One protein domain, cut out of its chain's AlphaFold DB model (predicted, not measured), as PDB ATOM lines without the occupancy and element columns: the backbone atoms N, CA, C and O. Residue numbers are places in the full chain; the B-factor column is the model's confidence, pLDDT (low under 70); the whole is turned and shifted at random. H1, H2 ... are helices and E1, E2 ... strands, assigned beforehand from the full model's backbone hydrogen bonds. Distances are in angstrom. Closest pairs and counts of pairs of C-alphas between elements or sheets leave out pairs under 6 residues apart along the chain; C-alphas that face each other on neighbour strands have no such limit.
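This is residues 13 to 80 of the 90 residues of an uncharacterized protein of Rhodococcus sp. ACPA4 (UniProt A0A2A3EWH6). Two short parallel strands, E1 and E2, lie side by side in the middle, with H1 on one side of them and H2, the longest helix, on the other; H2 keeps a loose hold on the strands. H3 continues from H2 round a corner, the last residues fold back to near the first one, and residues 44 to 50 stick out. The printed part has 68 residues with three named helices and two named strands, in the order E1, H1, E2, H2, H3, and its class is mixed, helices and strands. It is only just compact, close to loose, with a radius of gyration of the C-alphas of 12.6 A, and its flat outline spans 38 by 30 by 15 A.

Find C-alpha 13 at (6.994, 156.216, 4.441); there E1, residues 13 to 18, begins, and it runs 16.3 A to C-alpha 18. H1 follows at residues 22 to 28, 10.1 A long, and E2 at residues 35 to 39, 12.9 A long. Look next for C-alpha 48 at (12.102, 166.528, -12.414), where H2, residues 48 to 60, starts its 18.6 A. H3, residues 65 to 73, is 11.9 A long and ends with C-alpha 73 at (16.545, 155.121, 13.649).

Start at the sheet: E1 and E2 are parallel neighbours, their directions 28 degrees apart. Look at N 15 and O 35, and at N 37 and O 15: each pair is within hydrogen-bond range at 2.9 A. E1, H1 and E2 form a strand-helix-strand unit, two parallel neighbour strands with a helix between them along the chain, and its crossover is right-handed. The closest C-alphas of H1 and E2 are those of Leu 22 and Ala 38, 6.0 A apart. For H2 and E1 the closest C-alphas are those of Val 16 and Arg 52, 7.7 A apart. H2 and H3 touch only at the corner by their link, H2 with residues 59 to 60 alone; their closest C-alphas, of Val 60 and Arg 67, are 5.0 A apart. They run the same way at a steep tilt of 47 degrees. H1 is apart from H2 and from H3. In H1 and H2 every O i to N i+4 pair is within hydrogen-bond range; in H3, 3 of 5 are.

The two C-alphas farthest apart, those of Gly 45 and Gly 74, are 38.0 A apart, while those of Pro 13 and Val 80, the first and last printed, are 6.6 A apart. The printed part has no cut, and no link is long. Residues 44 to 50, of which 48 to 50 belong to H2, stand free. The mean pLDDT of the printed part is 80.7; look for values under 70 at residues 30 to 31 and 41 to 46.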
ATOM      1  N   PRO A  13       7.118 155.493   5.697       88.25
ATOM      2  CA  PRO A  13       6.994 156.216   4.441       88.25
ATOM      3  C   PRO A  13       8.149 157.196   4.238       88.25
ATOM      4  O   PRO A  13       8.624 157.835   5.180       88.25
ATOM      5  N   VAL A  14       8.595 157.294   2.988       86.25
ATOM      6  CA  VAL A  14       9.574 158.275   2.525       86.25
ATOM      7  C   VAL A  14       8.879 159.216   1.555       86.25
ATOM      8  O   VAL A  14       8.380 158.772   0.522       86.25
ATOM      9  N   SER A  15       8.909 160.511   1.851       85.88
ATOM     10  CA  SER A  15       8.387 161.539   0.954       85.88
ATOM     11  C   SER A  15       9.482 162.493   0.531       85.88
ATOM     12  O   SER A  15      10.355 162.884   1.309       85.88
ATOM     13  N   VAL A  16       9.409 162.895  -0.729       84.50
ATOM     14  CA  VAL A  16      10.245 163.950  -1.277       84.50
ATOM     15  C   VAL A  16       9.518 165.267  -1.113       84.50
ATOM     16  O   VAL A  16       8.394 165.423  -1.588       84.50
ATOM     17  N   VAL A  17      10.183 166.227  -0.495       85.19
ATOM     18  CA  VAL A  17       9.683 167.588  -0.361       85.19
ATOM     19  C   VAL A  17      10.664 168.556  -0.989       85.19
ATOM     20  O   VAL A  17      11.847 168.269  -1.178       85.19
ATOM     21  N   ASP A  18      10.131 169.710  -1.348       84.88
ATOM     22  CA  ASP A  18      10.953 170.860  -1.655       84.88
ATOM     23  C   ASP A  18      11.784 171.265  -0.420       84.88
ATOM     24  O   ASP A  18      11.300 171.203   0.715       84.88
ATOM     25  N   GLU A  19      13.039 171.650  -0.647       84.50
ATOM     26  CA  GLU A  19      13.976 172.023   0.415       84.50
ATOM     27  C   GLU A  19      13.469 173.208   1.243       84.50
ATOM     28  O   GLU A  19      13.511 173.155   2.475       84.50
ATOM     29  N   GLU A  20      12.907 174.229   0.592       85.88
ATOM     30  CA  GLU A  20      12.371 175.420   1.266       85.88
ATOM     31  C   GLU A  20      11.121 175.086   2.100       85.88
ATOM     32  O   GLU A  20      10.806 175.755   3.086       85.88
ATOM     33  N   SER A  21      10.439 173.995   1.750       86.81
ATOM     34  CA  SER A  21       9.211 173.531   2.392       86.81
ATOM     35  C   SER A  21       9.438 172.496   3.501       86.81
ATOM     36  O   SER A  21       8.504 172.199   4.249       86.81
ATOM     37  N   LEU A  22      10.654 171.958   3.659       86.81
ATOM     38  CA  LEU A  22      10.933 170.820   4.545       86.81
ATOM     39  C   LEU A  22      10.427 171.038   5.979       86.81
ATOM     40  O   LEU A  22       9.705 170.203   6.517       86.81
ATOM     41  N   LEU A  23      10.767 172.167   6.602       86.19
ATOM     42  CA  LEU A  23      10.405 172.442   8.001       86.19
ATOM     43  C   LEU A  23       8.897 172.667   8.196       86.19
ATOM     44  O   LEU A  23       8.334 172.300   9.233       86.19
ATOM     45  N   ILE A  24       8.235 173.244   7.191       87.94
ATOM     46  CA  ILE A  24       6.782 173.450   7.182       87.94
ATOM     47  C   ILE A  24       6.089 172.088   7.124       87.94
ATOM     48  O   ILE A  24       5.186 171.797   7.909       87.94
ATOM     49  N   GLU A  25       6.561 171.233   6.226       87.44
ATOM     50  CA  GLU A  25       6.032 169.898   5.997       87.44
ATOM     51  C   GLU A  25       6.281 168.956   7.187       87.44
ATOM     52  O   GLU A  25       5.384 168.193   7.543       87.44
ATOM     53  N   VAL A  26       7.420 169.069   7.884       83.88
ATOM     54  CA  VAL A  26       7.653 168.388   9.174       83.88
ATOM     55  C   VAL A  26       6.605 168.806  10.208       83.88
ATOM     56  O   VAL A  26       6.011 167.961  10.875       83.88
ATOM     57  N   SER A  27       6.345 170.109  10.329       83.75
ATOM     58  CA  SER A  27       5.424 170.646  11.340       83.75
ATOM     59  C   SER A  27       3.979 170.183  11.117       83.75
ATOM     60  O   SER A  27       3.243 169.941  12.076       83.75
ATOM     61  N   ARG A  28       3.575 170.017   9.852       84.62
ATOM     62  CA  ARG A  28       2.240 169.533   9.462       84.62
ATOM     63  C   ARG A  28       2.030 168.041   9.721       84.62
ATOM     64  O   ARG A  28       0.894 167.633   9.939       84.62
ATOM     65  N   ARG A  29       3.095 167.236   9.700       79.12
ATOM     66  CA  ARG A  29       3.037 165.763   9.772       79.12
ATOM     67  C   ARG A  29       3.378 165.188  11.150       79.12
ATOM     68  O   ARG A  29       3.785 164.038  11.269       79.12
ATOM     69  N   SER A  30       3.174 165.968  12.207       68.00
ATOM     70  CA  SER A  30       3.586 165.672  13.590       68.00
ATOM     71  C   SER A  30       2.983 164.410  14.232       68.00
ATOM     72  O   SER A  30       3.339 164.077  15.362       68.00
ATOM     73  N   THR A  31       2.096 163.688  13.544       67.06
ATOM     74  CA  THR A  31       1.374 162.524  14.074       67.06
ATOM     75  C   THR A  31       1.845 161.174  13.522       67.06
ATOM     76  O   THR A  31       1.526 160.151  14.127       67.06
ATOM     77  N   SER A  32       2.616 161.132  12.427       73.00
ATOM     78  CA  SER A  32       3.092 159.883  11.811       73.00
ATOM     79  C   SER A  32       4.613 159.832  11.687       73.00
ATOM     80  O   SER A  32       5.263 160.819  11.357       73.00
ATOM     81  N   SER A  33       5.185 158.647  11.920       80.75
ATOM     82  CA  SER A  33       6.595 158.373  11.630       80.75
ATOM     83  C   SER A  33       6.816 158.395  10.119       80.75
ATOM     84  O   SER A  33       6.366 157.489   9.426       80.75
ATOM     85  N   GLU A  34       7.491 159.423   9.612       86.06
ATOM     86  CA  GLU A  34       7.766 159.610   8.186       86.06
ATOM     87  C   GLU A  34       9.166 160.194   7.987       86.06
ATOM     88  O   GLU A  34       9.645 161.001   8.788       86.06
ATOM     89  N   ILE A  35       9.833 159.774   6.913       85.88
ATOM     90  CA  ILE A  35      11.135 160.291   6.500       85.88
ATOM     91  C   ILE A  35      10.910 161.289   5.365       85.88
ATOM     92  O   ILE A  35      10.495 160.916   4.271       85.88
ATOM     93  N   LEU A  36      11.226 162.558   5.609       86.31
ATOM     94  CA  LEU A  36      11.173 163.599   4.585       86.31
ATOM     95  C   LEU A  36      12.570 163.846   4.015       86.31
ATOM     96  O   LEU A  36      13.516 164.092   4.765       86.31
ATOM     97  N   ILE A  37      12.696 163.800   2.690       84.19
ATOM     98  CA  ILE A  37      13.920 164.160   1.971       84.19
ATOM     99  C   ILE A  37      13.688 165.480   1.248       84.19
ATOM    100  O   ILE A  37      12.847 165.557   0.353       84.19
ATOM    101  N   ALA A  38      14.467 166.494   1.606       85.31
ATOM    102  CA  ALA A  38      14.557 167.718   0.827       85.31
ATOM    103  C   ALA A  38      15.353 167.476  -0.461       85.31
ATOM    104  O   ALA A  38      16.444 166.902  -0.421       85.31
ATOM    105  N   ILE A  39      14.821 167.937  -1.593       79.50
ATOM    106  CA  ILE A  39      15.552 167.992  -2.862       79.50
ATOM    107  C   ILE A  39      15.680 169.455  -3.296       79.50
ATOM    108  O   ILE A  39      14.679 170.174  -3.246       79.50
ATOM    109  N   PRO A  40      16.865 169.895  -3.759       75.44
ATOM    110  CA  PRO A  40      17.054 171.256  -4.243       75.44
ATOM    111  C   PRO A  40      16.164 171.562  -5.453       75.44
ATOM    112  O   PRO A  40      16.135 170.797  -6.421       75.44
ATOM    113  N   ASN A  41      15.536 172.739  -5.466       67.25
ATOM    114  CA  ASN A  41      14.754 173.245  -6.608       67.25
ATOM    115  C   ASN A  41      15.595 173.591  -7.852       67.25
ATOM    116  O   ASN A  41      15.050 173.964  -8.889       67.25
ATOM    117  N   ALA A  42      16.922 173.449  -7.794       61.94
ATOM    118  CA  ALA A  42      17.853 173.846  -8.854       61.94
ATOM    119  C   ALA A  42      17.775 173.000 -10.149       61.94
ATOM    120  O   ALA A  42      18.604 173.156 -11.040       61.94
ATOM    121  N   LEU A  43      16.777 172.126 -10.296       60.47
ATOM    122  CA  LEU A  43      16.600 171.219 -11.439       60.47
ATOM    123  C   LEU A  43      15.761 171.823 -12.576       60.47
ATOM    124  O   LEU A  43      15.074 171.106 -13.310       60.47
ATOM    125  N   VAL A  44      15.828 173.145 -12.736       52.22
ATOM    126  CA  VAL A  44      15.137 173.878 -13.801       52.22
ATOM    127  C   VAL A  44      15.620 173.366 -15.165       52.22
ATOM    128  O   VAL A  44      16.786 173.518 -15.517       52.22
ATOM    129  N   GLY A  45      14.720 172.743 -15.934       59.72
ATOM    130  CA  GLY A  45      14.985 172.269 -17.302       59.72
ATOM    131  C   GLY A  45      15.254 170.767 -17.465       59.72
ATOM    132  O   GLY A  45      15.489 170.322 -18.586       59.72
ATOM    133  N   THR A  46      15.191 169.967 -16.396       66.06
ATOM    134  CA  THR A  46      15.269 168.493 -16.475       66.06
ATOM    135  C   THR A  46      13.919 167.843 -16.179       66.06
ATOM    136  O   THR A  46      13.038 168.477 -15.599       66.06
ATOM    137  N   ASN A  47      13.734 166.577 -16.577       76.38
ATOM    138  CA  ASN A  47      12.572 165.798 -16.146       76.38
ATOM    139  C   ASN A  47      12.685 165.562 -14.630       76.38
ATOM    140  O   ASN A  47      13.381 164.650 -14.180       76.38
ATOM    141  N   LEU A  48      12.042 166.453 -13.870       75.81
ATOM    142  CA  LEU A  48      12.102 166.528 -12.414       75.81
ATOM    143  C   LEU A  48      11.770 165.182 -11.763       75.81
ATOM    144  O   LEU A  48      12.432 164.791 -10.807       75.81
ATOM    145  N   GLU A  49      10.823 164.440 -12.330       77.44
ATOM    146  CA  GLU A  49      10.379 163.150 -11.801       77.44
ATOM    147  C   GLU A  49      11.449 162.061 -11.951       77.44
ATOM    148  O   GLU A  49      11.767 161.371 -10.985       77.44
ATOM    149  N   VAL A  50      12.106 161.977 -13.111       79.25
ATOM    150  CA  VAL A  50      13.227 161.038 -13.321       79.25
ATOM    151  C   VAL A  50      14.397 161.368 -12.393       79.25
ATOM    152  O   VAL A  50      15.077 160.476 -11.878       79.25
ATOM    153  N   HIS A  51      14.649 162.657 -12.154       78.81
ATOM    154  CA  HIS A  51      15.680 163.063 -11.208       78.81
ATOM    155  C   HIS A  51      15.309 162.681  -9.770       78.81
ATOM    156  O   HIS A  51      16.150 162.138  -9.051       78.81
ATOM    157  N   ARG A  52      14.056 162.923  -9.365       79.38
ATOM    158  CA  ARG A  52      13.523 162.523  -8.057       79.38
ATOM    159  C   ARG A  52      13.676 161.029  -7.826       79.38
ATOM    160  O   ARG A  52      14.196 160.636  -6.786       79.38
ATOM    161  N   GLU A  53      13.301 160.211  -8.802       80.88
ATOM    162  CA  GLU A  53      13.419 158.755  -8.728       80.88
ATOM    163  C   GLU A  53      14.879 158.313  -8.577       80.88
ATOM    164  O   GLU A  53      15.216 157.544  -7.674       80.88
ATOM    165  N   ARG A  54      15.785 158.851  -9.404       81.75
ATOM    166  CA  ARG A  54      17.214 158.517  -9.328       81.75
ATOM    167  C   ARG A  54      17.829 158.929  -7.994       81.75
ATOM    168  O   ARG A  54      18.653 158.197  -7.441       81.75
ATOM    169  N   LEU A  55      17.434 160.090  -7.480       82.94
ATOM    170  CA  LEU A  55      17.879 160.575  -6.183       82.94
ATOM    171  C   LEU A  55      17.355 159.657  -5.080       82.94
ATOM    172  O   LEU A  55      18.160 159.160  -4.296       82.94
ATOM    173  N   LEU A  56      16.061 159.339  -5.069       83.94
ATOM    174  CA  LEU A  56      15.464 158.398  -4.120       83.94
ATOM    175  C   LEU A  56      16.165 157.039  -4.138       83.94
ATOM    176  O   LEU A  56      16.574 156.550  -3.083       83.94
ATOM    177  N   ALA A  57      16.388 156.471  -5.325       84.62
ATOM    178  CA  ALA A  57      17.134 155.229  -5.494       84.62
ATOM    179  C   ALA A  57      18.536 155.335  -4.873       84.62
ATOM    180  O   ALA A  57      18.933 154.468  -4.095       84.62
ATOM    181  N   SER A  58      19.264 156.430  -5.117       85.31
ATOM    182  CA  SER A  58      20.599 156.639  -4.534       85.31
ATOM    183  C   SER A  58      20.595 156.698  -2.999       85.31
ATOM    184  O   SER A  58      21.546 156.238  -2.368       85.31
ATOM    185  N   GLN A  59      19.516 157.204  -2.387       86.44
ATOM    186  CA  GLN A  59      19.386 157.301  -0.932       86.44
ATOM    187  C   GLN A  59      19.157 155.936  -0.270       86.44
ATOM    188  O   GLN A  59      19.636 155.707   0.844       86.44
ATOM    189  N   VAL A  60      18.454 155.022  -0.950       84.88
ATOM    190  CA  VAL A  60      18.105 153.693  -0.412       84.88
ATOM    191  C   VAL A  60      19.017 152.562  -0.879       84.88
ATOM    192  O   VAL A  60      19.053 151.504  -0.250       84.88
ATOM    193  N   CYS A  61      19.790 152.762  -1.947       84.81
ATOM    194  CA  CYS A  61      20.791 151.805  -2.408       84.81
ATOM    195  C   CYS A  61      21.950 151.631  -1.404       84.81
ATOM    196  O   CYS A  61      22.091 152.339  -0.405       84.81
ATOM    197  N   ARG A  62      22.812 150.632  -1.647       81.38
ATOM    198  CA  ARG A  62      23.978 150.352  -0.792       81.38
ATOM    199  C   ARG A  62      24.886 151.585  -0.692       81.38
ATOM    200  O   ARG A  62      25.363 152.074  -1.705       81.38
ATOM    201  N   GLY A  63      25.148 152.029   0.539       81.94
ATOM    202  CA  GLY A  63      25.940 153.233   0.821       81.94
ATOM    203  C   GLY A  63      25.123 154.529   0.852       81.94
ATOM    204  O   GLY A  63      25.675 155.563   1.202       81.94
ATOM    205  N   GLY A  64      23.827 154.468   0.530       86.50
ATOM    206  CA  GLY A  64      22.925 155.612   0.564       86.50
ATOM    207  C   GLY A  64      22.573 156.070   1.991       86.50
ATOM    208  O   GLY A  64      22.469 155.224   2.892       86.50
ATOM    209  N   PRO A  65      22.352 157.381   2.212       85.25
ATOM    210  CA  PRO A  65      22.077 157.936   3.537       85.25
ATOM    211  C   PRO A  65      20.847 157.351   4.238       85.25
ATOM    212  O   PRO A  65      20.937 157.048   5.424       85.25
ATOM    213  N   ILE A  66      19.726 157.110   3.542       85.44
ATOM    214  CA  ILE A  66      18.544 156.480   4.167       85.44
ATOM    215  C   ILE A  66      18.876 155.072   4.637       85.44
ATOM    216  O   ILE A  66      18.522 154.683   5.749       85.44
ATOM    217  N   ARG A  67      19.593 154.303   3.816       83.81
ATOM    218  CA  ARG A  67      19.974 152.937   4.180       83.81
ATOM    219  C   ARG A  67      20.902 152.896   5.393       83.81
ATOM    220  O   ARG A  67      20.800 151.972   6.193       83.81
ATOM    221  N   GLN A  68      21.796 153.872   5.536       86.25
ATOM    222  CA  GLN A  68      22.631 154.012   6.734       86.25
ATOM    223  C   GLN A  68      21.813 154.485   7.940       86.25
ATOM    224  O   GLN A  68      21.975 153.960   9.038       86.25
ATOM    225  N   MET A  69      20.902 155.434   7.727       82.94
ATOM    226  CA  MET A  69      20.033 155.986   8.759       82.94
ATOM    227  C   MET A  69      19.086 154.938   9.346       82.94
ATOM    228  O   MET A  69      18.860 154.963  10.549       82.94
ATOM    229  N   LEU A  70      18.586 153.985   8.551       80.81
ATOM    230  CA  LEU A  70      17.729 152.895   9.039       80.81
ATOM    231  C   LEU A  70      18.341 152.134  10.221       80.81
ATOM    232  O   LEU A  70      17.640 151.777  11.164       80.81
ATOM    233  N   ILE A  71      19.663 151.950  10.201       74.81
ATOM    234  CA  ILE A  71      20.406 151.300  11.288       74.81
ATOM    235  C   ILE A  71      20.343 152.145  12.572       74.81
ATOM    236  O   ILE A  71      20.299 151.596  13.669       74.81
ATOM    237  N   ALA A  72      20.328 153.472  12.443       78.69
ATOM    238  CA  ALA A  72      20.350 154.411  13.561       78.69
ATOM    239  C   ALA A  72      18.952 154.765  14.102       78.69
ATOM    240  O   ALA A  72      18.829 155.109  15.274       78.69
ATOM    241  N   THR A  73      17.909 154.708  13.271       78.00
ATOM    242  CA  THR A  73      16.545 155.121  13.649       78.00
ATOM    243  C   THR A  73      15.690 153.988  14.216       78.00
ATOM    244  O   THR A  73      14.638 154.253  14.800       78.00
ATOM    245  N   GLY A  74      16.128 152.732  14.054       75.69
ATOM    246  CA  GLY A  74      15.413 151.546  14.529       75.69
ATOM    247  C   GLY A  74      14.247 151.108  13.636       75.69
ATOM    248  O   GLY A  74      13.461 150.254  14.048       75.69
ATOM    249  N   ALA A  75      14.116 151.677  12.434       84.12
ATOM    250  CA  ALA A  75      13.125 151.237  11.455       84.12
ATOM    251  C   ALA A  75      13.558 149.930  10.781       84.12
ATOM    252  O   ALA A  75      14.710 149.765  10.378       84.12
ATOM    253  N   HIS A  76      12.608 149.012  10.608       83.94
ATOM    254  CA  HIS A  76      12.861 147.725   9.958       83.94
ATOM    255  C   HIS A  76      12.845 147.817   8.427       83.94
ATOM    256  O   HIS A  76      13.570 147.091   7.750       83.94
ATOM    257  N   SER A  77      12.015 148.698   7.870       84.62
ATOM    258  CA  SER A  77      11.894 148.918   6.426       84.62
ATOM    259  C   SER A  77      11.333 150.307   6.127       84.62
ATOM    260  O   SER A  77      10.707 150.930   6.986       84.62
ATOM    261  N   VAL A  78      11.542 150.780   4.896       86.25
ATOM    262  CA  VAL A  78      10.991 152.041   4.376       86.25
ATOM    263  C   VAL A  78      10.154 151.794   3.129       86.25
ATOM    264  O   VAL A  78      10.462 150.887   2.354       86.25
ATOM    265  N   LEU A  79       9.128 152.615   2.924       88.75
ATOM    266  CA  LEU A  79       8.357 152.661   1.684       88.75
ATOM    267  C   LEU A  79       8.824 153.844   0.851       88.75
ATOM    268  O   LEU A  79       8.633 154.995   1.239       88.75
ATOM    269  N   VAL A  80       9.426 153.546  -0.295       83.62
ATOM    270  CA  VAL A  80       9.816 154.556  -1.274       83.62
ATOM    271  C   VAL A  80       8.792 154.538  -2.403       83.62
ATOM    272  O   VAL A  80       8.592 153.470  -2.988       83.62
TER     273      VAL A  80